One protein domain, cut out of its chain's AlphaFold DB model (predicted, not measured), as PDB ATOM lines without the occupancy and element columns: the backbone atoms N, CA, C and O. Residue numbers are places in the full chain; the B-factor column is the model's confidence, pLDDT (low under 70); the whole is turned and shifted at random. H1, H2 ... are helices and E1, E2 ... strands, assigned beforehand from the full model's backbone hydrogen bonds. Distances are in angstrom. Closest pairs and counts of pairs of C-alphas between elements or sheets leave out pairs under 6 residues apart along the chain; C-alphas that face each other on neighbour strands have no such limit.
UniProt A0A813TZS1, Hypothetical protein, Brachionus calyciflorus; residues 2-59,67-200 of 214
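Overview. This is residues 2 to 59 and 67 to 200 of the 214 residues of the protein "Hypothetical protein" of Brachionus calyciflorus (UniProt A0A813TZS1). One helix, H6, forms the core, with H3 side by side with it, H4 crossing it, H5 meeting it near their first residues to make a narrow V, and a small three-strand sheet, E1 E2 E3, with H6 over one of its faces. H2 packs on H4, and from H2 the long helix H1 runs off as an arm whose residues 2 to 12 stick out. The printed part has 192 residues, with named elements in the order H1 H2 H3 H4 E1 H5 E2 H6 E3 H7; the sheet, E1 E2 E3, is parallel. The class is mostly helix. The whole is compact, with a radius of gyration of the C-alphas of 17.2 A and spans of 59 by 41 by 29 A.

Arrangement. H1, residues 2 to 23, and H2, residues 35 to 45, form a helical hairpin; they touch through residues 19 to 23 of H1 alone, the closest C-alphas being those of Val 20 and Ala 45, 4.6 A apart, at a steep tilt of 40 degrees, opposite ways. H2 touches H4, residues 92 to 106, at a shallow tilt of 26 degrees, opposite ways; the closest C-alphas, Phe 39 and Lys 103, are 5.6 A apart. The hub is H6, residues 167 to 180. H3, residues 74 to 85, touches H6 at a shallow tilt of 5 degrees, opposite ways; the closest C-alphas, Phe 84 and Glu 169, are 6.3 A apart. H4 touches H6 at a steep tilt of 56 degrees, the closest C-alphas, Ala 102 and Leu 175, being 6.1 A apart. H5, residues 135 to 145, and H6 touch only at their ends, the closest C-alphas, Phe 135 and Val 170, being 5.3 A apart. H3, H5 and H6 form a bundle, a group of three helices. E1, residues 125 to 128, and E2, residues 153 to 157, are parallel, with N 126 and O 153 2.8 A apart; E2 and E3, residues 185 to 188, are parallel, with N 186 and O 154 2.8 A apart. E1, H5, E2 and E2, H6, E3 are strand-helix-strand units, parallel neighbour strands joined through a helix, with right-handed crossovers. H6 is on one face of the sheet, making two layers, at a height over the sheet of 10.1 A; H5 only grazes the sheet with residues 138 to 145. H7, residues 195 to 198, touches no helix. Every O i to N i+4 pair is within hydrogen-bond range in H3, H4, H5 and H6; in H1 it is 17 of 18, in H2 6 of 7, and H7 is too short for such a pair.

Along the chain. H1 begins at C-alpha 2, (-38.166, 44.783, -34.929), and is 31.2 A long. H4 measures 20.8 A and H6 20.1 A, H6 beginning at C-alpha 167, (-36.202, 40.029, -3.656). H3 is 16.4 A, H2 15.6 A, H5 15.3 A and E2 12.7 A long. H7 ends at C-alpha 198, (-26.887, 46.521, 0.101).

Size, cuts and confidence. The C-alphas farthest apart, of Lys 4 and Asp 119, are 59.8 A apart. Residues 60 to 66 are not printed; C-alphas 59 and 67 are 8.7 A apart across this cut. The links H1 to H2 and H4 to E1 are long. The mean pLDDT of the printed part is 70.3; it is under 70 in residues 2 to 58, 120 to 122, 161 to 165 and 190 to 200.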
ATOM      1  N   GLU A   2     -37.592  45.029 -36.273       40.38
ATOM      2  CA  GLU A   2     -38.166  44.783 -34.929       40.38
ATOM      3  C   GLU A   2     -37.279  44.004 -33.929       40.38
ATOM      4  O   GLU A   2     -37.191  44.379 -32.766       40.38
ATOM      5  N   LYS A   3     -36.524  42.975 -34.357       33.41
ATOM      6  CA  LYS A   3     -35.648  42.187 -33.451       33.41
ATOM      7  C   LYS A   3     -34.475  42.962 -32.825       33.41
ATOM      8  O   LYS A   3     -33.867  42.471 -31.877       33.41
ATOM      9  N   LYS A   4     -34.099  44.119 -33.382       34.88
ATOM     10  CA  LYS A   4     -33.042  44.982 -32.818       34.88
ATOM     11  C   LYS A   4     -33.591  45.977 -31.798       34.88
ATOM     12  O   LYS A   4     -32.823  46.449 -30.973       34.88
ATOM     13  N   GLU A   5     -34.884  46.277 -31.863       36.41
ATOM     14  CA  GLU A   5     -35.553  47.268 -31.018       36.41
ATOM     15  C   GLU A   5     -36.028  46.633 -29.703       36.41
ATOM     16  O   GLU A   5     -35.790  47.203 -28.644       36.41
ATOM     17  N   SER A   6     -36.538  45.391 -29.737       36.69
ATOM     18  CA  SER A   6     -36.889  44.649 -28.510       36.69
ATOM     19  C   SER A   6     -35.656  44.310 -27.662       36.69
ATOM     20  O   SER A   6     -35.656  44.536 -26.460       36.69
ATOM     21  N   LYS A   7     -34.554  43.878 -28.301       34.66
ATOM     22  CA  LYS A   7     -33.264  43.643 -27.629       34.66
ATOM     23  C   LYS A   7     -32.639  44.911 -27.061       34.66
ATOM     24  O   LYS A   7     -31.849  44.816 -26.133       34.66
ATOM     25  N   LYS A   8     -32.944  46.073 -27.644       39.03
ATOM     26  CA  LYS A   8     -32.475  47.366 -27.151       39.03
ATOM     27  C   LYS A   8     -33.272  47.778 -25.915       39.03
ATOM     28  O   LYS A   8     -32.653  48.060 -24.908       39.03
ATOM     29  N   ASN A   9     -34.600  47.667 -25.946       38.12
ATOM     30  CA  ASN A   9     -35.452  47.948 -24.786       38.12
ATOM     31  C   ASN A   9     -35.180  47.012 -23.596       38.12
ATOM     32  O   ASN A   9     -35.206  47.451 -22.453       38.12
ATOM     33  N   GLU A  10     -34.897  45.734 -23.854       36.50
ATOM     34  CA  GLU A  10     -34.532  44.757 -22.822       36.50
ATOM     35  C   GLU A  10     -33.140  45.045 -22.231       36.50
ATOM     36  O   GLU A  10     -32.963  44.988 -21.017       36.50
ATOM     37  N   ASN A  11     -32.171  45.454 -23.062       39.31
ATOM     38  CA  ASN A  11     -30.877  45.950 -22.581       39.31
ATOM     39  C   ASN A  11     -31.021  47.248 -21.784       39.31
ATOM     40  O   ASN A  11     -30.391  47.378 -20.744       39.31
ATOM     41  N   ASP A  12     -31.855  48.179 -22.245       41.94
ATOM     42  CA  ASP A  12     -32.076  49.478 -21.611       41.94
ATOM     43  C   ASP A  12     -32.791  49.307 -20.255       41.94
ATOM     44  O   ASP A  12     -32.483  50.015 -19.298       41.94
ATOM     45  N   LEU A  13     -33.691  48.321 -20.131       41.47
ATOM     46  CA  LEU A  13     -34.336  47.948 -18.868       41.47
ATOM     47  C   LEU A  13     -33.364  47.239 -17.918       41.47
ATOM     48  O   LEU A  13     -33.328  47.566 -16.735       41.47
ATOM     49  N   ASN A  14     -32.555  46.303 -18.416       40.62
ATOM     50  CA  ASN A  14     -31.535  45.623 -17.615       40.62
ATOM     51  C   ASN A  14     -30.430  46.586 -17.170       40.62
ATOM     52  O   ASN A  14     -29.912  46.473 -16.062       40.62
ATOM     53  N   GLU A  15     -30.107  47.580 -17.991       42.22
ATOM     54  CA  GLU A  15     -29.189  48.663 -17.666       42.22
ATOM     55  C   GLU A  15     -29.818  49.643 -16.666       42.22
ATOM     56  O   GLU A  15     -29.146  50.043 -15.716       42.22
ATOM     57  N   ALA A  16     -31.111  49.960 -16.790       41.00
ATOM     58  CA  ALA A  16     -31.851  50.735 -15.795       41.00
ATOM     59  C   ALA A  16     -31.934  50.002 -14.447       41.00
ATOM     60  O   ALA A  16     -31.680  50.610 -13.415       41.00
ATOM     61  N   LEU A  17     -32.193  48.692 -14.441       42.31
ATOM     62  CA  LEU A  17     -32.198  47.852 -13.240       42.31
ATOM     63  C   LEU A  17     -30.798  47.741 -12.623       42.31
ATOM     64  O   LEU A  17     -30.643  47.914 -11.419       42.31
ATOM     65  N   THR A  18     -29.758  47.544 -13.434       40.12
ATOM     66  CA  THR A  18     -28.356  47.518 -12.978       40.12
ATOM     67  C   THR A  18     -27.921  48.871 -12.408       40.12
ATOM     68  O   THR A  18     -27.158  48.930 -11.448       40.12
ATOM     69  N   ARG A  19     -28.429  49.982 -12.947       37.25
ATOM     70  CA  ARG A  19     -28.160  51.334 -12.438       37.25
ATOM     71  C   ARG A  19     -28.974  51.667 -11.190       37.25
ATOM     72  O   ARG A  19     -28.416  52.279 -10.291       37.25
ATOM     73  N   VAL A  20     -30.221  51.201 -11.087       40.12
ATOM     74  CA  VAL A  20     -31.007  51.227  -9.841       40.12
ATOM     75  C   VAL A  20     -30.233  50.510  -8.735       40.12
ATOM     76  O   VAL A  20     -30.091  51.040  -7.637       40.12
ATOM     77  N   LEU A  21     -29.651  49.351  -9.056       38.78
ATOM     78  CA  LEU A  21     -28.801  48.589  -8.145       38.78
ATOM     79  C   LEU A  21     -27.518  49.352  -7.780       38.78
ATOM     80  O   LEU A  21     -27.188  49.402  -6.607       38.78
ATOM     81  N   ASN A  22     -26.860  50.035  -8.723       36.91
ATOM     82  CA  ASN A  22     -25.685  50.877  -8.439       36.91
ATOM     83  C   ASN A  22     -26.012  52.183  -7.680       36.91
ATOM     84  O   ASN A  22     -25.140  52.749  -7.031       36.91
ATOM     85  N   ILE A  23     -27.243  52.694  -7.735       36.44
ATOM     86  CA  ILE A  23     -27.665  53.877  -6.957       36.44
ATOM     87  C   ILE A  23     -27.995  53.487  -5.509       36.44
ATOM     88  O   ILE A  23     -27.729  54.260  -4.592       36.44
ATOM     89  N   LEU A  24     -28.443  52.248  -5.273       35.84
ATOM     90  CA  LEU A  24     -28.399  51.649  -3.933       35.84
ATOM     91  C   LEU A  24     -26.950  51.505  -3.409       35.84
ATOM     92  O   LEU A  24     -26.769  51.250  -2.221       35.84
ATOM     93  N   GLU A  25     -25.923  51.666  -4.260       39.22
ATOM     94  CA  GLU A  25     -24.512  51.533  -3.882       39.22
ATOM     95  C   GLU A  25     -23.830  52.828  -3.377       39.22
ATOM     96  O   GLU A  25     -22.808  52.702  -2.707       39.22
ATOM     97  N   MET A  26     -24.321  54.058  -3.612       31.69
ATOM     98  CA  MET A  26     -23.665  55.306  -3.129       31.69
ATOM     99  C   MET A  26     -24.692  56.458  -3.004       31.69
ATOM    100  O   MET A  26     -25.363  56.773  -3.974       31.69
ATOM    101  N   GLU A  27     -24.913  57.098  -1.847       35.62
ATOM    102  CA  GLU A  27     -24.083  58.197  -1.328       35.62
ATOM    103  C   GLU A  27     -24.262  58.414   0.189       35.62
ATOM    104  O   GLU A  27     -25.353  58.344   0.752       35.62
ATOM    105  N   HIS A  28     -23.144  58.744   0.834       38.16
ATOM    106  CA  HIS A  28     -23.019  59.181   2.219       38.16
ATOM    107  C   HIS A  28     -23.964  60.337   2.581       38.16
ATOM    108  O   HIS A  28     -23.708  61.462   2.158       38.16
ATOM    109  N   ARG A  29     -24.921  60.121   3.491       35.38
ATOM    110  CA  ARG A  29     -25.218  61.093   4.558       35.38
ATOM    111  C   ARG A  29     -25.664  60.376   5.827       35.38
ATOM    112  O   ARG A  29     -26.689  59.705   5.861       35.38
ATOM    113  N   GLU A  30     -24.843  60.527   6.860       37.50
ATOM    114  CA  GLU A  30     -25.275  60.414   8.247       37.50
ATOM    115  C   GLU A  30     -26.380  61.455   8.440       37.50
ATOM    116  O   GLU A  30     -26.137  62.619   8.143       37.50
ATOM    117  N   ASP A  31     -27.605  61.012   8.741       32.03
ATOM    118  CA  ASP A  31     -28.581  61.649   9.641       32.03
ATOM    119  C   ASP A  31     -29.992  61.068   9.390       32.03
ATOM    120  O   ASP A  31     -30.547  61.167   8.302       32.03
ATOM    121  N   LEU A  32     -30.544  60.411  10.422       36.22
ATOM    122  CA  LEU A  32     -31.958  60.052  10.661       36.22
ATOM    123  C   LEU A  32     -32.880  59.932   9.424       36.22
ATOM    124  O   LEU A  32     -33.715  60.791   9.151       36.22
ATOM    125  N   ILE A  33     -32.782  58.796   8.735       38.03
ATOM    126  CA  ILE A  33     -33.541  58.478   7.517       38.03
ATOM    127  C   ILE A  33     -34.993  58.089   7.870       38.03
ATOM    128  O   ILE A  33     -35.238  57.037   8.467       38.03
ATOM    129  N   ASN A  34     -35.957  58.924   7.471       37.91
ATOM    130  CA  ASN A  34     -37.403  58.662   7.532       37.91
ATOM    131  C   ASN A  34     -37.784  57.500   6.580       37.91
ATOM    132  O   ASN A  34     -37.145  57.314   5.545       37.91
ATOM    133  N   ASN A  35     -38.836  56.724   6.878       37.56
ATOM    134  CA  ASN A  35     -39.376  55.704   5.959       37.56
ATOM    135  C   ASN A  35     -39.700  56.285   4.569       37.56
ATOM    136  O   ASN A  35     -39.531  55.599   3.563       37.56
ATOM    137  N   SER A  36     -40.097  57.560   4.492       37.84
ATOM    138  CA  SER A  36     -40.275  58.286   3.229       37.84
ATOM    139  C   SER A  36     -39.005  58.340   2.379       37.84
ATOM    140  O   SER A  36     -39.066  58.325   1.154       37.84
ATOM    141  N   GLU A  37     -37.836  58.384   3.004       40.12
ATOM    142  CA  GLU A  37     -36.553  58.662   2.368       40.12
ATOM    143  C   GLU A  37     -35.995  57.432   1.638       40.12
ATOM    144  O   GLU A  37     -35.461  57.576   0.544       40.12
ATOM    145  N   ILE A  38     -36.255  56.214   2.139       41.75
ATOM    146  CA  ILE A  38     -36.004  54.953   1.409       41.75
ATOM    147  C   ILE A  38     -36.822  54.905   0.126       41.75
ATOM    148  O   ILE A  38     -36.306  54.550  -0.927       41.75
ATOM    149  N   PHE A  39     -38.098  55.288   0.184       44.31
ATOM    150  CA  PHE A  39     -38.928  55.334  -1.012       44.31
ATOM    151  C   PHE A  39     -38.565  56.506  -1.928       44.31
ATOM    152  O   PHE A  39     -38.697  56.389  -3.143       44.31
ATOM    153  N   ASN A  40     -38.081  57.629  -1.387       40.44
ATOM    154  CA  ASN A  40     -37.471  58.696  -2.180       40.44
ATOM    155  C   ASN A  40     -36.184  58.227  -2.855       40.44
ATOM    156  O   ASN A  40     -35.968  58.630  -3.984       40.44
ATOM    157  N   GLN A  41     -35.390  57.351  -2.238       42.59
ATOM    158  CA  GLN A  41     -34.141  56.820  -2.789       42.59
ATOM    159  C   GLN A  41     -34.357  55.638  -3.743       42.59
ATOM    160  O   GLN A  41     -33.705  55.594  -4.775       42.59
ATOM    161  N   LEU A  42     -35.331  54.755  -3.498       42.38
ATOM    162  CA  LEU A  42     -35.837  53.784  -4.479       42.38
ATOM    163  C   LEU A  42     -36.402  54.521  -5.693       42.38
ATOM    164  O   LEU A  42     -36.028  54.212  -6.818       42.38
ATOM    165  N   LEU A  43     -37.235  55.549  -5.486       41.66
ATOM    166  CA  LEU A  43     -37.703  56.388  -6.589       41.66
ATOM    167  C   LEU A  43     -36.580  57.215  -7.218       41.66
ATOM    168  O   LEU A  43     -36.620  57.361  -8.426       41.66
ATOM    169  N   ALA A  44     -35.581  57.713  -6.484       38.75
ATOM    170  CA  ALA A  44     -34.412  58.418  -7.029       38.75
ATOM    171  C   ALA A  44     -33.481  57.481  -7.804       38.75
ATOM    172  O   ALA A  44     -32.936  57.883  -8.821       38.75
ATOM    173  N   ALA A  45     -33.391  56.209  -7.423       37.66
ATOM    174  CA  ALA A  45     -32.748  55.163  -8.207       37.66
ATOM    175  C   ALA A  45     -33.476  54.929  -9.543       37.66
ATOM    176  O   ALA A  45     -32.832  54.645 -10.547       37.66
ATOM    177  N   PHE A  46     -34.797  55.152  -9.591       38.22
ATOM    178  CA  PHE A  46     -35.569  55.289 -10.837       38.22
ATOM    179  C   PHE A  46     -35.561  56.718 -11.437       38.22
ATOM    180  O   PHE A  46     -36.017  56.896 -12.565       38.22
ATOM    181  N   SER A  47     -35.090  57.743 -10.710       41.06
ATOM    182  CA  SER A  47     -35.308  59.177 -11.013       41.06
ATOM    183  C   SER A  47     -34.040  60.036 -11.084       41.06
ATOM    184  O   SER A  47     -34.152  61.260 -11.125       41.06
ATOM    185  N   ILE A  48     -32.843  59.459 -11.163       38.97
ATOM    186  CA  ILE A  48     -31.636  60.215 -11.508       38.97
ATOM    187  C   ILE A  48     -31.389  60.013 -13.011       38.97
ATOM    188  O   ILE A  48     -30.951  58.961 -13.466       38.97
ATOM    189  N   ASP A  49     -31.794  61.052 -13.752       38.06
ATOM    190  CA  ASP A  49     -31.601  61.360 -15.182       38.06
ATOM    191  C   ASP A  49     -32.668  60.963 -16.222       38.06
ATOM    192  O   ASP A  49     -32.517  61.307 -17.394       38.06
ATOM    193  N   LEU A  50     -33.812  60.376 -15.838       38.47
ATOM    194  CA  LEU A  50     -34.848  59.957 -16.811       38.47
ATOM    195  C   LEU A  50     -36.272  60.485 -16.562       38.47
ATOM    196  O   LEU A  50     -37.236  60.008 -17.164       38.47
ATOM    197  N   VAL A  51     -36.427  61.501 -15.710       37.59
ATOM    198  CA  VAL A  51     -37.736  61.970 -15.194       37.59
ATOM    199  C   VAL A  51     -38.622  62.674 -16.240       37.59
ATOM    200  O   VAL A  51     -39.737  63.083 -15.936       37.59
ATOM    201  N   SER A  52     -38.214  62.776 -17.505       38.56
ATOM    202  CA  SER A  52     -39.069  63.375 -18.544       38.56
ATOM    203  C   SER A  52     -39.300  62.526 -19.795       38.56
ATOM    204  O   SER A  52     -40.072  62.962 -20.647       38.56
ATOM    205  N   GLN A  53     -38.705  61.329 -19.925       39.59
ATOM    206  CA  GLN A  53     -38.786  60.561 -21.185       39.59
ATOM    207  C   GLN A  53     -39.217  59.088 -21.069       39.59
ATOM    208  O   GLN A  53     -39.672  58.552 -22.076       39.59
ATOM    209  N   ILE A  54     -39.151  58.428 -19.900       45.94
ATOM    210  CA  ILE A  54     -39.474  56.983 -19.789       45.94
ATOM    211  C   ILE A  54     -40.266  56.657 -18.512       45.94
ATOM    212  O   ILE A  54     -39.872  55.824 -17.703       45.94
ATOM    213  N   ILE A  55     -41.408  57.312 -18.307       51.72
ATOM    214  CA  ILE A  55     -42.437  56.768 -17.410       51.72
ATOM    215  C   ILE A  55     -43.350  55.922 -18.299       51.72
ATOM    216  O   ILE A  55     -44.022  56.504 -19.157       51.72
ATOM    217  N   PRO A  56     -43.385  54.584 -18.151       54.34
ATOM    218  CA  PRO A  56     -44.349  53.762 -18.865       54.34
ATOM    219  C   PRO A  56     -45.755  54.299 -18.590       54.34
ATOM    220  O   PRO A  56     -46.198  54.362 -17.444       54.34
ATOM    221  N   THR A  57     -46.452  54.740 -19.635       63.72
ATOM    222  CA  THR A  57     -47.842  55.220 -19.544       63.72
ATOM    223  C   THR A  57     -48.850  54.082 -19.688       63.72
ATOM    224  O   THR A  57     -50.045  54.278 -19.469       63.72
ATOM    225  N   GLY A  58     -48.364  52.888 -20.026       68.19
ATOM    226  CA  GLY A  58     -49.131  51.663 -20.165       68.19
ATOM    227  C   GLY A  58     -48.215  50.443 -20.221       68.19
ATOM    228  O   GLY A  58     -46.992  50.564 -20.194       68.19
ATOM    229  N   ILE A  59     -48.852  49.279 -20.284       76.00
ATOM    230  CA  ILE A  59     -48.218  47.958 -20.349       76.00
ATOM    231  C   ILE A  59     -47.529  47.786 -21.710       76.00
ATOM    232  O   ILE A  59     -48.042  48.283 -22.721       76.00
ATOM    233  N   HIS A  67     -51.780  40.395 -15.903       93.50
ATOM    234  CA  HIS A  67     -52.456  41.678 -16.037       93.50
ATOM    235  C   HIS A  67     -53.272  41.944 -14.775       93.50
ATOM    236  O   HIS A  67     -54.231  41.229 -14.479       93.50
ATOM    237  N   LEU A  68     -52.863  42.958 -14.019       92.69
ATOM    238  CA  LEU A  68     -53.546  43.389 -12.806       92.69
ATOM    239  C   LEU A  68     -54.652  44.383 -13.169       92.69
ATOM    240  O   LEU A  68     -54.471  45.245 -14.036       92.69
ATOM    241  N   GLY A  69     -55.799  44.252 -12.502       90.81
ATOM    242  CA  GLY A  69     -56.917  45.178 -12.627       90.81
ATOM    243  C   GLY A  69     -56.601  46.596 -12.122       90.81
ATOM    244  O   GLY A  69     -55.504  46.880 -11.634       90.81
ATOM    245  N   PRO A  70     -57.567  47.525 -12.236       88.00
ATOM    246  CA  PRO A  70     -57.355  48.925 -11.869       88.00
ATOM    247  C   PRO A  70     -57.188  49.139 -10.354       88.00
ATOM    248  O   PRO A  70     -56.531  50.106  -9.958       88.00
ATOM    249  N   SER A  71     -57.764  48.251  -9.538       92.06
ATOM    250  CA  SER A  71     -57.796  48.290  -8.072       92.06
ATOM    251  C   SER A  71     -56.818  47.315  -7.417       92.06
ATOM    252  O   SER A  71     -56.535  46.238  -7.944       92.06
ATOM    253  N   TYR A  72     -56.363  47.671  -6.214       95.81
ATOM    254  CA  TYR A  72     -55.693  46.742  -5.305       95.81
ATOM    255  C   TYR A  72     -56.740  45.872  -4.609       95.81
ATOM    256  O   TYR A  72     -57.503  46.364  -3.781       95.81
ATOM    257  N   ASP A  73     -56.794  44.590  -4.964       95.94
ATOM    258  CA  ASP A  73     -57.747  43.630  -4.407       95.94
ATOM    259  C   ASP A  73     -57.143  42.223  -4.278       95.94
ATOM    260  O   ASP A  73     -56.095  41.902  -4.846       95.94
ATOM    261  N   ASP A  74     -57.821  41.366  -3.511       96.19
ATOM    262  CA  ASP A  74     -57.370  39.998  -3.241       96.19
ATOM    263  C   ASP A  74     -57.312  39.125  -4.501       96.19
ATOM    264  O   ASP A  74     -56.559  38.149  -4.542       96.19
ATOM    265  N   TYR A  75     -58.116  39.434  -5.524       96.06
ATOM    266  CA  TYR A  75     -58.104  38.681  -6.772       96.06
ATOM    267  C   TYR A  75     -56.800  38.943  -7.527       96.06
ATOM    268  O   TYR A  75     -56.070  37.997  -7.829       96.06
ATOM    269  N   ASN A  76     -56.467  40.213  -7.753       96.69
ATOM    270  CA  ASN A  76     -55.230  40.633  -8.402       96.69
ATOM    271  C   ASN A  76     -54.001  40.194  -7.602       96.69
ATOM    272  O   ASN A  76     -53.037  39.708  -8.192       96.69
ATOM    273  N   PHE A  77     -54.056  40.254  -6.269       97.06
ATOM    274  CA  PHE A  77     -52.991  39.735  -5.410       97.06
ATOM    275  C   PHE A  77     -52.738  38.242  -5.630       97.06
ATOM    276  O   PHE A  77     -51.600  37.820  -5.822       97.06
ATOM    277  N   LYS A  78     -53.795  37.423  -5.670       96.31
ATOM    278  CA  LYS A  78     -53.660  35.982  -5.940       96.31
ATOM    279  C   LYS A  78     -53.085  35.714  -7.332       96.31
ATOM    280  O   LYS A  78     -52.287  34.787  -7.478       96.31
ATOM    281  N   GLN A  79     -53.453  36.512  -8.340       96.88
ATOM    282  CA  GLN A  79     -52.854  36.406  -9.675       96.88
ATOM    283  C   GLN A  79     -51.368  36.783  -9.661       96.88
ATOM    284  O   GLN A  79     -50.561  36.063 -10.246       96.88
ATOM    285  N   LEU A  80     -50.995  37.848  -8.949       96.56
ATOM    286  CA  LEU A  80     -49.607  38.282  -8.788       96.56
ATOM    287  C   LEU A  80     -48.747  37.194  -8.131       96.56
ATOM    288  O   LEU A  80     -47.717  36.807  -8.673       96.56
ATOM    289  N   ILE A  81     -49.212  36.618  -7.018       96.62
ATOM    290  CA  ILE A  81     -48.521  35.506  -6.350       96.62
ATOM    291  C   ILE A  81     -48.363  34.312  -7.293       96.62
ATOM    292  O   ILE A  81     -47.286  33.726  -7.382       96.62
ATOM    293  N   LYS A  82     -49.419  33.947  -8.031       96.06
ATOM    294  CA  LYS A  82     -49.361  32.853  -9.008       96.06
ATOM    295  C   LYS A  82     -48.341  33.133 -10.119       96.06
ATOM    296  O   LYS A  82     -47.624  32.216 -10.510       96.06
ATOM    297  N   SER A  83     -48.260  34.377 -10.586       94.06
ATOM    298  CA  SER A  83     -47.280  34.849 -11.570       94.06
ATOM    299  C   SER A  83     -45.851  34.649 -11.062       94.06
ATOM    300  O   SER A  83     -45.050  33.968 -11.702       94.06
ATOM    301  N   PHE A  84     -45.556  35.136  -9.856       92.31
ATOM    302  CA  PHE A  84     -44.236  35.010  -9.238       92.31
ATOM    303  C   PHE A  84     -43.838  33.557  -8.957       92.31
ATOM    304  O   PHE A  84     -42.701  33.175  -9.224       92.31
ATOM    305  N   LYS A  85     -44.777  32.698  -8.537       92.38
ATOM    306  CA  LYS A  85     -44.527  31.247  -8.394       92.38
ATOM    307  C   LYS A  85     -44.123  30.583  -9.710       92.38
ATOM    308  O   LYS A  85     -43.353  29.629  -9.698       92.38
ATOM    309  N   ASN A  86     -44.630  31.090 -10.830       90.06
ATOM    310  CA  ASN A  86     -44.285  30.623 -12.170       90.06
ATOM    311  C   ASN A  86     -43.069  31.358 -12.764       90.06
ATOM    312  O   ASN A  86     -42.813  31.223 -13.957       90.06
ATOM    313  N   ASN A  87     -42.325  32.124 -11.956       81.69
ATOM    314  CA  ASN A  87     -41.175  32.928 -12.378       81.69
ATOM    315  C   ASN A  87     -41.492  33.943 -13.490       81.69
ATOM    316  O   ASN A  87     -40.620  34.283 -14.284       81.69
ATOM    317  N   GLN A  88     -42.733  34.423 -13.559       82.12
ATOM    318  CA  GLN A  88     -43.106  35.484 -14.487       82.12
ATOM    319  C   GLN A  88     -42.699  36.846 -13.920       82.12
ATOM    320  O   GLN A  88     -43.009  37.163 -12.769       82.12
ATOM    321  N   ILE A  89     -42.049  37.654 -14.755       77.56
ATOM    322  CA  ILE A  89     -41.654  39.028 -14.437       77.56
ATOM    323  C   ILE A  89     -42.878  39.939 -14.579       77.56
ATOM    324  O   ILE A  89     -43.653  39.792 -15.524       77.56
ATOM    325  N   LEU A  90     -43.064  40.860 -13.632       81.88
ATOM    326  CA  LEU A  90     -44.136  41.850 -13.679       81.88
ATOM    327  C   LEU A  90     -43.734  43.025 -14.581       81.88
ATOM    328  O   LEU A  90     -42.622  43.536 -14.462       81.88
ATOM    329  N   ASP A  91     -44.650  43.478 -15.437       81.00
ATOM    330  CA  ASP A  91     -44.404  44.628 -16.315       81.00
ATOM    331  C   ASP A  91     -43.944  45.876 -15.517       81.00
ATOM    332  O   ASP A  91     -44.484  46.148 -14.429       81.00
ATOM    333  N   PRO A  92     -42.971  46.659 -16.029       73.56
ATOM    334  CA  PRO A  92     -42.491  47.876 -15.377       73.56
ATOM    335  C   PRO A  92     -43.594  48.878 -15.019       73.56
ATOM    336  O   PRO A  92     -43.499  49.534 -13.983       73.56
ATOM    337  N   PHE A  93     -44.665  48.970 -15.816       76.00
ATOM    338  CA  PHE A  93     -45.825  49.813 -15.527       76.00
ATOM    339  C   PHE A  93     -46.451  49.471 -14.172       76.00
ATOM    340  O   PHE A  93     -46.670  50.351 -13.336       76.00
ATOM    341  N   TYR A  94     -46.711  48.185 -13.924       83.25
ATOM    342  CA  TYR A  94     -47.302  47.732 -12.667       83.25
ATOM    343  C   TYR A  94     -46.321  47.853 -11.503       83.25
ATOM    344  O   TYR A  94     -46.715  48.282 -10.420       83.25
ATOM    345  N   THR A  95     -45.053  47.514 -11.734       78.38
ATOM    346  CA  THR A  95     -43.985  47.618 -10.731       78.38
ATOM    347  C   THR A  95     -43.859  49.053 -10.219       78.38
ATOM    348  O   THR A  95     -43.959  49.293  -9.016       78.38
ATOM    349  N   LEU A  96     -43.738  50.027 -11.124       73.19
ATOM    350  CA  LEU A  96     -43.648  51.444 -10.769       73.19
ATOM    351  C   LEU A  96     -44.927  51.959 -10.111       73.19
ATOM    352  O   LEU A  96     -44.848  52.735  -9.160       73.19
ATOM    353  N   LYS A  97     -46.099  51.508 -10.575       81.44
ATOM    354  CA  LYS A  97     -47.380  51.868  -9.959       81.44
ATOM    355  C   LYS A  97     -47.445  51.419  -8.496       81.44
ATOM    356  O   LYS A  97     -47.736  52.242  -7.634       81.44
ATOM    357  N   ILE A  98     -47.114  50.157  -8.205       85.50
ATOM    358  CA  ILE A  98     -47.098  49.618  -6.835       85.50
ATOM    359  C   ILE A  98     -46.125  50.412  -5.958       85.50
ATOM    360  O   ILE A  98     -46.488  50.832  -4.862       85.50
ATOM    361  N   LEU A  99     -44.900  50.645  -6.441       78.62
ATOM    362  CA  LEU A  99     -43.871  51.365  -5.687       78.62
ATOM    363  C   LEU A  99     -44.288  52.805  -5.374       78.62
ATOM    364  O   LEU A  99     -44.144  53.255  -4.237       78.62
ATOM    365  N   LYS A 100     -44.829  53.517  -6.367       77.56
ATOM    366  CA  LYS A 100     -45.289  54.899  -6.214       77.56
ATOM    367  C   LYS A 100     -46.456  54.993  -5.235       77.56
ATOM    368  O   LYS A 100     -46.398  55.788  -4.300       77.56
ATOM    369  N   ASP A 101     -47.482  54.167  -5.416       84.25
ATOM    370  CA  ASP A 101     -48.672  54.206  -4.568       84.25
ATOM    371  C   ASP A 101     -48.324  53.816  -3.120       84.25
ATOM    372  O   ASP A 101     -48.823  54.422  -2.167       84.25
ATOM    373  N   ALA A 102     -47.443  52.824  -2.933       83.06
ATOM    374  CA  ALA A 102     -46.995  52.403  -1.608       83.06
ATOM    375  C   ALA A 102     -46.191  53.505  -0.917       83.06
ATOM    376  O   ALA A 102     -46.472  53.810   0.243       83.06
ATOM    377  N   LYS A 103     -45.263  54.150  -1.638       77.88
ATOM    378  CA  LYS A 103     -44.533  55.321  -1.146       77.88
ATOM    379  C   LYS A 103     -45.492  56.386  -0.642       77.88
ATOM    380  O   LYS A 103     -45.454  56.727   0.533       77.88
ATOM    381  N   GLU A 104     -46.359  56.892  -1.518       79.50
ATOM    382  CA  GLU A 104     -47.244  58.022  -1.210       79.50
ATOM    383  C   GLU A 104     -48.119  57.762   0.022       79.50
ATOM    384  O   GLU A 104     -48.565  58.696   0.694       79.50
ATOM    385  N   LYS A 105     -48.405  56.490   0.305       83.44
ATOM    386  CA  LYS A 105     -49.174  56.061   1.466       83.44
ATOM    387  C   LYS A 105     -48.305  55.930   2.717       83.44
ATOM    388  O   LYS A 105     -48.721  56.421   3.761       83.44
ATOM    389  N   LEU A 106     -47.115  55.340   2.619       81.62
ATOM    390  CA  LEU A 106     -46.169  55.197   3.735       81.62
ATOM    391  C   LEU A 106     -45.627  56.549   4.215       81.62
ATOM    392  O   LEU A 106     -45.496  56.743   5.417       81.62
ATOM    393  N   GLU A 107     -45.403  57.512   3.313       79.62
ATOM    394  CA  GLU A 107     -44.965  58.878   3.657       79.62
ATOM    395  C   GLU A 107     -45.954  59.625   4.564       79.62
ATOM    396  O   GLU A 107     -45.579  60.569   5.254       79.62
ATOM    397  N   LYS A 108     -47.224  59.212   4.556       83.06
ATOM    398  CA  LYS A 108     -48.289  59.813   5.367       83.06
ATOM    399  C   LYS A 108     -48.446  59.136   6.730       83.06
ATOM    400  O   LYS A 108     -49.229  59.622   7.545       83.06
ATOM    401  N   LEU A 109     -47.767  58.015   6.970       81.06
ATOM    402  CA  LEU A 109     -47.856  57.281   8.228       81.06
ATOM    403  C   LEU A 109     -46.861  57.820   9.257       81.06
ATOM    404  O   LEU A 109     -45.793  58.330   8.930       81.06
ATOM    405  N   SER A 110     -47.220  57.667  10.530       84.75
ATOM    406  CA  SER A 110     -46.292  57.873  11.640       84.75
ATOM    407  C   SER A 110     -45.188  56.812  11.616       84.75
ATOM    408  O   SER A 110     -45.440  55.651  11.293       84.75
ATOM    409  N   ASN A 111     -43.979  57.195  12.037       77.88
ATOM    410  CA  ASN A 111     -42.858  56.265  12.217       77.88
ATOM    411  C   ASN A 111     -43.177  55.152  13.227       77.88
ATOM    412  O   ASN A 111     -42.648  54.051  13.120       77.88
ATOM    413  N   ILE A 112     -44.039  55.447  14.204       85.94
ATOM    414  CA  ILE A 112     -44.572  54.467  15.149       85.94
ATOM    415  C   ILE A 112     -46.023  54.206  14.766       85.94
ATOM    416  O   ILE A 112     -46.846  55.125  14.794       85.94
ATOM    417  N   GLN A 113     -46.318  52.958  14.410       86.75
ATOM    418  CA  GLN A 113     -47.666  52.493  14.107       86.75
ATOM    419  C   GLN A 113     -48.187  51.626  15.252       86.75
ATOM    420  O   GLN A 113     -47.490  50.736  15.737       86.75
ATOM    421  N   GLU A 114     -49.424  51.872  15.674       89.44
ATOM    422  CA  GLU A 114     -50.083  51.085  16.714       89.44
ATOM    423  C   GLU A 114     -50.893  49.945  16.085       89.44
ATOM    424  O   GLU A 114     -51.857  50.169  15.352       89.44
ATOM    425  N   CYS A 115     -50.519  48.701  16.388       88.81
ATOM    426  CA  CYS A 115     -51.260  47.513  15.970       88.81
ATOM    427  C   CYS A 115     -52.114  46.990  17.133       88.81
ATOM    428  O   CYS A 115     -51.682  46.139  17.909       88.81
ATOM    429  N   LEU A 116     -53.344  47.490  17.246       87.50
ATOM    430  CA  LEU A 116     -54.295  47.031  18.263       87.50
ATOM    431  C   LEU A 116     -54.877  45.660  17.896       87.50
ATOM    432  O   LEU A 116     -55.290  45.451  16.756       87.50
ATOM    433  N   ILE A 117     -54.933  44.740  18.855       86.06
ATOM    434  CA  ILE A 117     -55.562  43.423  18.711       86.06
ATOM    435  C   ILE A 117     -56.784  43.402  19.620       86.06
ATOM    436  O   ILE A 117     -56.638  43.531  20.833       86.06
ATOM    437  N   GLU A 118     -57.973  43.308  19.025       78.44
ATOM    438  CA  GLU A 118     -59.244  43.387  19.757       78.44
ATOM    439  C   GLU A 118     -59.493  42.110  20.561       78.44
ATOM    440  O   GLU A 118     -59.763  42.177  21.759       78.44
ATOM    441  N   ASP A 119     -59.318  40.951  19.923       76.44
ATOM    442  CA  ASP A 119     -59.392  39.639  20.562       76.44
ATOM    443  C   ASP A 119     -58.221  38.755  20.091       76.44
ATOM    444  O   ASP A 119     -58.168  38.387  18.915       76.44
ATOM    445  N   PRO A 120     -57.266  38.381  20.959       66.69
ATOM    446  CA  PRO A 120     -56.141  37.522  20.588       66.69
ATOM    447  C   PRO A 120     -56.537  36.120  20.099       66.69
ATOM    448  O   PRO A 120     -55.741  35.478  19.414       66.69
ATOM    449  N   LEU A 121     -57.727  35.630  20.463       65.62
ATOM    450  CA  LEU A 121     -58.221  34.298  20.106       65.62
ATOM    451  C   LEU A 121     -58.943  34.286  18.751       65.62
ATOM    452  O   LEU A 121     -58.916  33.259  18.075       65.62
ATOM    453  N   GLU A 122     -59.524  35.415  18.330       63.59
ATOM    454  CA  GLU A 122     -60.273  35.536  17.064       63.59
ATOM    455  C   GLU A 122     -59.597  36.444  16.018       63.59
ATOM    456  O   GLU A 122     -59.852  36.314  14.823       63.59
ATOM    457  N   SER A 123     -58.691  37.334  16.432       70.44
ATOM    458  CA  SER A 123     -58.069  38.377  15.599       70.44
ATOM    459  C   SER A 123     -56.552  38.469  15.809       70.44
ATOM    460  O   SER A 123     -55.989  39.525  16.079       70.44
ATOM    461  N   GLY A 124     -55.863  37.332  15.698       83.44
ATOM    462  CA  GLY A 124     -54.418  37.240  15.916       83.44
ATOM    463  C   GLY A 124     -53.549  38.106  14.982       83.44
ATOM    464  O   GLY A 124     -53.986  38.650  13.962       83.44
ATOM    465  N   CYS A 125     -52.265  38.187  15.328       90.62
ATOM    466  CA  CYS A 125     -51.235  38.861  14.545       90.62
ATOM    467  C   CYS A 125     -50.159  37.864  14.113       90.62
ATOM    468  O   CYS A 125     -49.698  37.048  14.911       90.62
ATOM    469  N   ILE A 126     -49.746  37.951  12.852       92.88
ATOM    470  CA  ILE A 126     -48.643  37.183  12.289       92.88
ATOM    471  C   ILE A 126     -47.465  38.132  12.126       92.88
ATOM    472  O   ILE A 126     -47.500  39.048  11.305       92.88
ATOM    473  N   VAL A 127     -46.420  37.899  12.915       94.50
ATOM    474  CA  VAL A 127     -45.159  38.632  12.809       94.50
ATOM    475  C   VAL A 127     -44.202  37.813  11.954       94.50
ATOM    476  O   VAL A 127     -43.898  36.664  12.274       94.50
ATOM    477  N   ILE A 128     -43.756  38.405  10.854       94.75
ATOM    478  CA  ILE A 128     -42.828  37.821   9.892       94.75
ATOM    479  C   ILE A 128     -41.502  38.552  10.070       94.75
ATOM    480  O   ILE A 128     -41.444  39.769   9.906       94.75
ATOM    481  N   GLY A 129     -40.467  37.810  10.459       90.69
ATOM    482  CA  GLY A 129     -39.097  38.315  10.501       90.69
ATOM    483  C   GLY A 129     -38.461  38.316   9.115       90.69
ATOM    484  O   GLY A 129     -39.157  38.382   8.102       90.69
ATOM    485  N   ASP A 130     -37.143  38.197   9.082       87.06
ATOM    486  CA  ASP A 130     -36.369  38.323   7.859       87.06
ATOM    487  C   ASP A 130     -36.798  37.318   6.782       87.06
ATOM    488  O   ASP A 130     -36.962  36.119   7.035       87.06
ATOM    489  N   LEU A 131     -36.919  37.811   5.551       85.62
ATOM    490  CA  LEU A 131     -37.184  36.988   4.373       85.62
ATOM    491  C   LEU A 131     -35.952  36.861   3.481       85.62
ATOM    492  O   LEU A 131     -35.838  35.848   2.794       85.62
ATOM    493  N   HIS A 132     -35.049  37.852   3.470       82.12
ATOM    494  CA  HIS A 132     -33.813  37.856   2.674       82.12
ATOM    495  C   HIS A 132     -34.049  37.371   1.232       82.12
ATOM    496  O   HIS A 132     -33.408  36.437   0.751       82.12
ATOM    497  N   GLY A 133     -35.060  37.922   0.555       70.88
ATOM    498  CA  GLY A 133     -35.401  37.558  -0.820       70.88
ATOM    499  C   GLY A 133     -35.946  36.146  -1.032       70.88
ATOM    500  O   GLY A 133     -36.003  35.697  -2.178       70.88
ATOM    501  N   ASN A 134     -36.343  35.427   0.021       85.62
ATOM    502  CA  ASN A 134     -36.940  34.101  -0.100       85.62
ATOM    503  C   ASN A 134     -38.457  34.179  -0.324       85.62
ATOM    504  O   ASN A 134     -39.276  34.065   0.591       85.62
ATOM    505  N   PHE A 135     -38.846  34.314  -1.591       89.69
ATOM    506  CA  PHE A 135     -40.257  34.321  -1.974       89.69
ATOM    507  C   PHE A 135     -40.983  33.000  -1.670       89.69
ATOM    508  O   PHE A 135     -42.192  33.008  -1.440       89.69
ATOM    509  N   ASN A 136     -40.285  31.858  -1.637       92.38
ATOM    510  CA  ASN A 136     -40.928  30.573  -1.353       92.38
ATOM    511  C   ASN A 136     -41.449  30.513   0.084       92.38
ATOM    512  O   ASN A 136     -42.574  30.048   0.293       92.38
ATOM    513  N   ASP A 137     -40.679  31.038   1.038       93.62
ATOM    514  CA  ASP A 137     -41.081  31.127   2.445       93.62
ATOM    515  C   ASP A 137     -42.262  32.086   2.605       93.62
ATOM    516  O   ASP A 137     -43.279  31.722   3.202       93.62
ATOM    517  N   LEU A 138     -42.197  33.264   1.974       94.56
ATOM    518  CA  LEU A 138     -43.311  34.214   1.964       94.56
ATOM    519  C   LEU A 138     -44.588  33.583   1.388       94.56
ATOM    520  O   LEU A 138     -45.661  33.656   1.991       94.56
ATOM    521  N   ASN A 139     -44.485  32.906   0.245       94.94
ATOM    522  CA  ASN A 139     -45.612  32.208  -0.359       94.94
ATOM    523  C   ASN A 139     -46.117  31.050   0.526       94.94
ATOM    524  O   ASN A 139     -47.322  30.788   0.539       94.94
ATOM    525  N   HIS A 140     -45.246  30.349   1.258       95.38
ATOM    526  CA  HIS A 140     -45.661  29.316   2.209       95.38
ATOM    527  C   HIS A 140     -46.488  29.914   3.353       95.38
ATOM    528  O   HIS A 140     -47.565  29.397   3.656       95.38
ATOM    529  N   ILE A 141     -46.043  31.037   3.926       94.50
ATOM    530  CA  ILE A 141     -46.770  31.766   4.975       94.50
ATOM    531  C   ILE A 141     -48.151  32.195   4.464       94.50
ATOM    532  O   ILE A 141     -49.158  31.855   5.083       94.50
ATOM    533  N   ILE A 142     -48.217  32.842   3.297       94.69
ATOM    534  CA  ILE A 142     -49.483  33.268   2.670       94.69
ATOM    535  C   ILE A 142     -50.390  32.064   2.374       94.69
ATOM    536  O   ILE A 142     -51.603  32.127   2.552       94.69
ATOM    537  N   SER A 143     -49.826  30.934   1.940       93.94
ATOM    538  CA  SER A 143     -50.613  29.722   1.670       93.94
ATOM    539  C   SER A 143     -51.201  29.116   2.948       93.94
ATOM    540  O   SER A 143     -52.279  28.528   2.902       93.94
ATOM    541  N   LYS A 144     -50.503  29.248   4.081       93.75
ATOM    542  CA  LYS A 144     -50.922  28.704   5.376       93.75
ATOM    543  C   LYS A 144     -51.931  29.599   6.095       93.75
ATOM    544  O   LYS A 144     -52.847  29.082   6.725       93.75
ATOM    545  N   TYR A 145     -51.750  30.913   6.014       91.75
ATOM    546  CA  TYR A 145     -52.488  31.891   6.818       91.75
ATOM    547  C   TYR A 145     -53.346  32.858   5.991       91.75
ATOM    548  O   TYR A 145     -53.908  33.808   6.537       91.75
ATOM    549  N   GLY A 146     -53.453  32.632   4.682       91.56
ATOM    550  CA  GLY A 146     -54.292  33.416   3.789       91.56
ATOM    551  C   GLY A 146     -53.655  34.722   3.314       91.56
ATOM    552  O   GLY A 146     -52.475  35.003   3.521       91.56
ATOM    553  N   VAL A 147     -54.465  35.523   2.619       92.81
ATOM    554  CA  VAL A 147     -54.037  36.834   2.118       92.81
ATOM    555  C   VAL A 147     -53.764  37.760   3.312       92.81
ATOM    556  O   VAL A 147     -54.617  37.849   4.201       92.81
ATOM    557  N   PRO A 148     -52.623  38.473   3.346       93.38
ATOM    558  CA  PRO A 148     -52.303  39.352   4.458       93.38
ATOM    559  C   PRO A 148     -53.404  40.374   4.751       93.38
ATOM    560  O   PRO A 148     -53.951  41.025   3.854       93.38
ATOM    561  N   GLY A 149     -53.746  40.498   6.031       88.81
ATOM    562  CA  GLY A 149     -54.783  41.405   6.500       88.81
ATOM    563  C   GLY A 149     -56.216  40.909   6.294       88.81
ATOM    564  O   GLY A 149     -57.112  41.583   6.782       88.81
ATOM    565  N   ALA A 150     -56.481  39.785   5.615       89.94
ATOM    566  CA  ALA A 150     -57.850  39.281   5.461       89.94
ATOM    567  C   ALA A 150     -58.411  38.786   6.803       89.94
ATOM    568  O   ALA A 150     -59.334  39.390   7.343       89.94
ATOM    569  N   ASP A 151     -57.777  37.762   7.375       88.12
ATOM    570  CA  ASP A 151     -58.193  37.166   8.649       88.12
ATOM    571  C   ASP A 151     -57.327  37.693   9.802       88.12
ATOM    572  O   ASP A 151     -57.830  38.230  10.786       88.12
ATOM    573  N   PHE A 152     -56.004  37.662   9.623       90.00
ATOM    574  CA  PHE A 152     -55.018  38.088  10.620       90.00
ATOM    575  C   PHE A 152     -54.335  39.394  10.221       90.00
ATOM    576  O   PHE A 152     -54.168  39.674   9.030       90.00
ATOM    577  N   LYS A 153     -53.893  40.180  11.209       92.94
ATOM    578  CA  LYS A 153     -52.974  41.302  10.959       92.94
ATOM    579  C   LYS A 153     -51.574  40.767  10.672       92.94
ATOM    580  O   LYS A 153     -51.176  39.762  11.252       92.94
ATOM    581  N   TYR A 154     -50.835  41.429   9.791       95.06
ATOM    582  CA  TYR A 154     -49.481  41.031   9.405       95.06
ATOM    583  C   TYR A 154     -48.502  42.134   9.764       95.06
ATOM    584  O   TYR A 154     -48.725  43.283   9.400       95.06
ATOM    585  N   ILE A 155     -47.414  41.779  10.437       95.31
ATOM    586  CA  ILE A 155     -46.282  42.670  10.679       95.31
ATOM    587  C   ILE A 155     -45.084  42.066   9.964       95.31
ATOM    588  O   ILE A 155     -44.556  41.041  10.385       95.31
ATOM    589  N   PHE A 156     -44.671  42.706   8.883       94.19
ATOM    590  CA  PHE A 156     -43.398  42.451   8.231       94.19
ATOM    591  C   PHE A 156     -42.336  43.246   9.000       94.19
ATOM    592  O   PHE A 156     -42.484  44.457   9.173       94.19
ATOM    593  N   ASN A 157     -41.324  42.567   9.546       90.69
ATOM    594  CA  ASN A 157     -40.393  43.145  10.517       90.69
ATOM    595  C   ASN A 157     -38.973  43.362   9.968       90.69
ATOM    596  O   ASN A 157     -37.997  43.084  10.660       90.69
ATOM    597  N   GLY A 158     -38.878  43.894   8.751       80.62
ATOM    598  CA  GLY A 158     -37.611  44.207   8.089       80.62
ATOM    599  C   GLY A 158     -36.920  43.009   7.438       80.62
ATOM    600  O   GLY A 158     -37.425  41.887   7.472       80.62
ATOM    601  N   ASP A 159     -35.770  43.283   6.828       72.38
ATOM    602  CA  ASP A 159     -34.879  42.337   6.153       72.38
ATOM    603  C   ASP A 159     -35.596  41.484   5.092       72.38
ATOM    604  O   ASP A 159     -35.512  40.252   5.025       72.38
ATOM    605  N   TYR A 160     -36.360  42.166   4.242       74.00
ATOM    606  CA  TYR A 160     -37.094  41.581   3.121       74.00
ATOM    607  C   TYR A 160     -36.187  41.303   1.932       74.00
ATOM    608  O   TYR A 160     -36.416  40.361   1.168       74.00
ATOM    609  N   VAL A 161     -35.197  42.175   1.764       62.97
ATOM    610  CA  VAL A 161     -34.224  42.196   0.674       62.97
ATOM    611  C   VAL A 161     -32.849  41.768   1.199       62.97
ATOM    612  O   VAL A 161     -32.674  41.587   2.399       62.97
ATOM    613  N   ASP A 162     -31.892  41.596   0.291       56.19
ATOM    614  CA  ASP A 162     -30.577  40.968   0.460       56.19
ATOM    615  C   ASP A 162     -30.570  39.421   0.363       56.19
ATOM    616  O   ASP A 162     -31.529  38.737   0.704       56.19
ATOM    617  N   ARG A 163     -29.459  38.862  -0.140       61.50
ATOM    618  CA  ARG A 163     -29.070  37.435  -0.241       61.50
ATOM    619  C   ARG A 163     -29.883  36.525  -1.169       61.50
ATOM    620  O   ARG A 163     -29.276  35.714  -1.871       61.50
ATOM    621  N   GLY A 164     -31.210  36.608  -1.175       60.66
ATOM    622  CA  GLY A 164     -32.079  35.734  -1.972       60.66
ATOM    623  C   GLY A 164     -32.229  36.173  -3.428       60.66
ATOM    624  O   GLY A 164     -31.984  37.321  -3.775       60.66
ATOM    625  N   GLU A 165     -32.672  35.267  -4.296       65.31
ATOM    626  CA  GLU A 165     -32.845  35.547  -5.734       65.31
ATOM    627  C   GLU A 165     -34.182  36.235  -6.066       65.31
ATOM    628  O   GLU A 165     -34.354  36.750  -7.166       65.31
ATOM    629  N   LYS A 166     -35.149  36.232  -5.136       74.38
ATOM    630  CA  LYS A 166     -36.547  36.635  -5.373       74.38
ATOM    631  C   LYS A 166     -36.966  37.875  -4.586       74.38
ATOM    632  O   LYS A 166     -38.069  37.966  -4.046       74.38
ATOM    633  N   GLN A 167     -36.047  38.830  -4.484       78.69
ATOM    634  CA  GLN A 167     -36.202  40.029  -3.656       78.69
ATOM    635  C   GLN A 167     -37.274  40.982  -4.177       78.69
ATOM    636  O   GLN A 167     -38.050  41.521  -3.388       78.69
ATOM    637  N   ILE A 168     -37.359  41.157  -5.497       76.81
ATOM    638  CA  ILE A 168     -38.378  42.010  -6.115       76.81
ATOM    639  C   ILE A 168     -39.765  41.403  -5.906       76.81
ATOM    640  O   ILE A 168     -40.697  42.113  -5.538       76.81
ATOM    641  N   GLU A 169     -39.909  40.087  -6.057       84.81
ATOM    642  CA  GLU A 169     -41.170  39.388  -5.818       84.81
ATOM    643  C   GLU A 169     -41.608  39.490  -4.352       84.81
ATOM    644  O   GLU A 169     -42.788  39.731  -4.083       84.81
ATOM    645  N   VAL A 170     -40.671  39.363  -3.403       85.94
ATOM    646  CA  VAL A 170     -40.930  39.584  -1.969       85.94
ATOM    647  C   VAL A 170     -41.399  41.017  -1.719       85.94
ATOM    648  O   VAL A 170     -42.486  41.213  -1.171       85.94
ATOM    649  N   LEU A 171     -40.633  42.014  -2.167       83.88
ATOM    650  CA  LEU A 171     -40.944  43.425  -1.949       83.88
ATOM    651  C   LEU A 171     -42.308  43.798  -2.542       83.88
ATOM    652  O   LEU A 171     -43.167  44.327  -1.839       83.88
ATOM    653  N   LEU A 172     -42.545  43.477  -3.816       87.62
ATOM    654  CA  LEU A 172     -43.803  43.795  -4.490       87.62
ATOM    655  C   LEU A 172     -44.994  43.099  -3.834       87.62
ATOM    656  O   LEU A 172     -46.061  43.698  -3.731       87.62
ATOM    657  N   THR A 173     -44.817  41.874  -3.338       95.50
ATOM    658  CA  THR A 173     -45.862  41.165  -2.591       95.50
ATOM    659  C   THR A 173     -46.227  41.895  -1.300       95.50
ATOM    660  O   THR A 173     -47.411  42.107  -1.031       95.50
ATOM    661  N   ILE A 174     -45.231  42.307  -0.513       94.25
ATOM    662  CA  ILE A 174     -45.440  43.022   0.755       94.25
ATOM    663  C   ILE A 174     -46.133  44.364   0.505       94.25
ATOM    664  O   ILE A 174     -47.134  44.678   1.152       94.25
ATOM    665  N   LEU A 175     -45.653  45.136  -0.473       92.31
ATOM    666  CA  LEU A 175     -46.221  46.445  -0.798       92.31
ATOM    667  C   LEU A 175     -47.641  46.335  -1.353       92.31
ATOM    668  O   LEU A 175     -48.505  47.123  -0.974       92.31
ATOM    669  N   TYR A 176     -47.920  45.341  -2.199       96.81
ATOM    670  CA  TYR A 176     -49.275  45.116  -2.701       96.81
ATOM    671  C   TYR A 176     -50.234  44.765  -1.558       96.81
ATOM    672  O   TYR A 176     -51.327  45.323  -1.477       96.81
ATOM    673  N   ALA A 177     -49.823  43.890  -0.636       97.00
ATOM    674  CA  ALA A 177     -50.610  43.552   0.548       97.00
ATOM    675  C   ALA A 177     -50.918  44.784   1.420       97.00
ATOM    676  O   ALA A 177     -52.069  45.000   1.808       97.00
ATOM    677  N   PHE A 178     -49.912  45.628   1.664       95.81
ATOM    678  CA  PHE A 178     -50.072  46.909   2.357       95.81
ATOM    679  C   PHE A 178     -51.041  47.858   1.635       95.81
ATOM    680  O   PHE A 178     -51.863  48.533   2.262       95.81
ATOM    681  N   LEU A 179     -51.003  47.896   0.304       96.06
ATOM    682  CA  LEU A 179     -51.906  48.731  -0.481       96.06
ATOM    683  C   LEU A 179     -53.364  48.280  -0.379       96.06
ATOM    684  O   LEU A 179     -54.231  49.154  -0.282       96.06
ATOM    685  N   ILE A 180     -53.624  46.967  -0.319       96.12
ATOM    686  CA  ILE A 180     -54.974  46.416  -0.119       96.12
ATOM    687  C   ILE A 180     -55.516  46.771   1.274       96.12
ATOM    688  O   ILE A 180     -56.654  47.221   1.384       96.12
ATOM    689  N   ARG A 181     -54.718  46.584   2.337       94.62
ATOM    690  CA  ARG A 181     -55.152  46.758   3.741       94.62
ATOM    691  C   ARG A 181     -54.089  47.464   4.596       94.62
ATOM    692  O   ARG A 181     -53.399  46.811   5.382       94.62
ATOM    693  N   PRO A 182     -53.955  48.794   4.481       92.50
ATOM    694  CA  PRO A 182     -52.924  49.561   5.192       92.50
ATOM    695  C   PRO A 182     -53.111  49.592   6.716       92.50
ATOM    696  O   PRO A 182     -52.191  49.925   7.444       92.50
ATOM    697  N   ASP A 183     -54.312  49.280   7.194       91.44
ATOM    698  CA  ASP A 183     -54.717  49.237   8.599       91.44
ATOM    699  C   ASP A 183     -54.492  47.858   9.247       91.44
ATOM    700  O   ASP A 183     -54.642  47.693  10.462       91.44
ATOM    701  N   ARG A 184     -54.150  46.846   8.437       93.75
ATOM    702  CA  ARG A 184     -53.970  45.452   8.878       93.75
ATOM    703  C   ARG A 184     -52.638  44.841   8.453       93.75
ATOM    704  O   ARG A 184     -52.297  43.766   8.945       93.75
ATOM    705  N   VAL A 185     -51.896  45.497   7.567       95.44
ATOM    706  CA  VAL A 185     -50.560  45.090   7.129       95.44
ATOM    707  C   VAL A 185     -49.576  46.195   7.491       95.44
ATOM    708  O   VAL A 185     -49.664  47.304   6.976       95.44
ATOM    709  N   PHE A 186     -48.631  45.873   8.362       93.38
ATOM    710  CA  PHE A 186     -47.603  46.778   8.859       93.38
ATOM    711  C   PHE A 186     -46.257  46.367   8.276       93.38
ATOM    712  O   PHE A 186     -45.945  45.177   8.195       93.38
ATOM    713  N   VAL A 187     -45.468  47.356   7.871       90.31
ATOM    714  CA  VAL A 187     -44.155  47.159   7.257       90.31
ATOM    715  C   VAL A 187     -43.153  47.978   8.053       90.31
ATOM    716  O   VAL A 187     -43.188  49.208   8.014       90.31
ATOM    717  N   ASN A 188     -42.287  47.295   8.795       85.94
ATOM    718  CA  ASN A 188     -41.196  47.921   9.532       85.94
ATOM    719  C   ASN A 188     -39.919  47.929   8.690       85.94
ATOM    720  O   ASN A 188     -39.781  47.183   7.720       85.94
ATOM    721  N   ARG A 189     -38.968  48.770   9.080       74.12
ATOM    722  CA  ARG A 189     -37.639  48.820   8.475       74.12
ATOM    723  C   ARG A 189     -36.681  47.913   9.253       74.12
ATOM    724  O   ARG A 189     -36.603  48.032  10.474       74.12
ATOM    725  N   GLY A 190     -35.954  47.054   8.547       64.81
ATOM    726  CA  GLY A 190     -34.794  46.317   9.044       64.81
ATOM    727  C   GLY A 190     -33.486  47.010   8.661       64.81
ATOM    728  O   GLY A 190     -33.466  48.113   8.103       64.81
ATOM    729  N   ASN A 191     -32.359  46.397   9.010       64.12
ATOM    730  CA  ASN A 191     -31.041  46.968   8.726       64.12
ATOM    731  C   ASN A 191     -30.582  46.676   7.290       64.12
ATOM    732  O   ASN A 191     -29.740  47.409   6.776       64.12
ATOM    733  N   HIS A 192     -31.133  45.651   6.635       53.88
ATOM    734  CA  HIS A 192     -30.873  45.348   5.228       53.88
ATOM    735  C   HIS A 192     -31.685  46.226   4.258       53.88
ATOM    736  O   HIS A 192     -31.352  46.333   3.080       53.88
ATOM    737  N   GLU A 193     -32.659  46.986   4.762       51.81
ATOM    738  CA  GLU A 193     -33.281  48.109   4.047       51.81
ATOM    739  C   GLU A 193     -32.458  49.411   4.148       51.81
ATOM    740  O   GLU A 193     -32.970  50.503   3.899       51.81
ATOM    741  N   ASP A 194     -31.181  49.310   4.524       42.91
ATOM    742  CA  ASP A 194     -30.208  50.401   4.524       42.91
ATOM    743  C   ASP A 194     -29.207  50.248   3.366       42.91
ATOM    744  O   ASP A 194     -28.706  49.153   3.087       42.91
ATOM    745  N   ILE A 195     -28.878  51.369   2.714       40.53
ATOM    746  CA  ILE A 195     -27.869  51.459   1.649       40.53
ATOM    747  C   ILE A 195     -26.581  50.749   2.065       40.53
ATOM    748  O   ILE A 195     -26.071  49.920   1.318       40.53
ATOM    749  N   GLN A 196     -26.099  50.967   3.293       39.34
ATOM    750  CA  GLN A 196     -24.790  50.469   3.733       39.34
ATOM    751  C   GLN A 196     -24.669  48.936   3.765       39.34
ATOM    752  O   GLN A 196     -23.550  48.408   3.745       39.34
ATOM    753  N   MET A 197     -25.793  48.217   3.828       41.91
ATOM    754  CA  MET A 197     -25.816  46.754   3.797       41.91
ATOM    755  C   MET A 197     -25.936  46.225   2.365       41.91
ATOM    756  O   MET A 197     -25.239  45.269   2.022       41.91
ATOM    757  N   ASN A 198     -26.690  46.911   1.500       41.19
ATOM    758  CA  ASN A 198     -26.887  46.521   0.101       41.19
ATOM    759  C   ASN A 198     -25.640  46.710  -0.785       41.19
ATOM    760  O   ASN A 198     -25.501  46.004  -1.780       41.19
ATOM    761  N   VAL A 199     -24.678  47.559  -0.390       39.50
ATOM    762  CA  VAL A 199     -23.403  47.767  -1.121       39.50
ATOM    763  C   VAL A 199     -22.339  46.687  -0.836       39.50
ATOM    764  O   VAL A 199     -21.289  46.654  -1.486       39.50
ATOM    765  N   ARG A 200     -22.522  45.813   0.167       36.53
ATOM    766  CA  ARG A 200     -21.441  44.911   0.615       36.53
ATOM    767  C   ARG A 200     -21.163  43.791  -0.404       36.53
ATOM    768  O   ARG A 200     -22.084  43.185  -0.921       36.53
TER     769      ARG A 200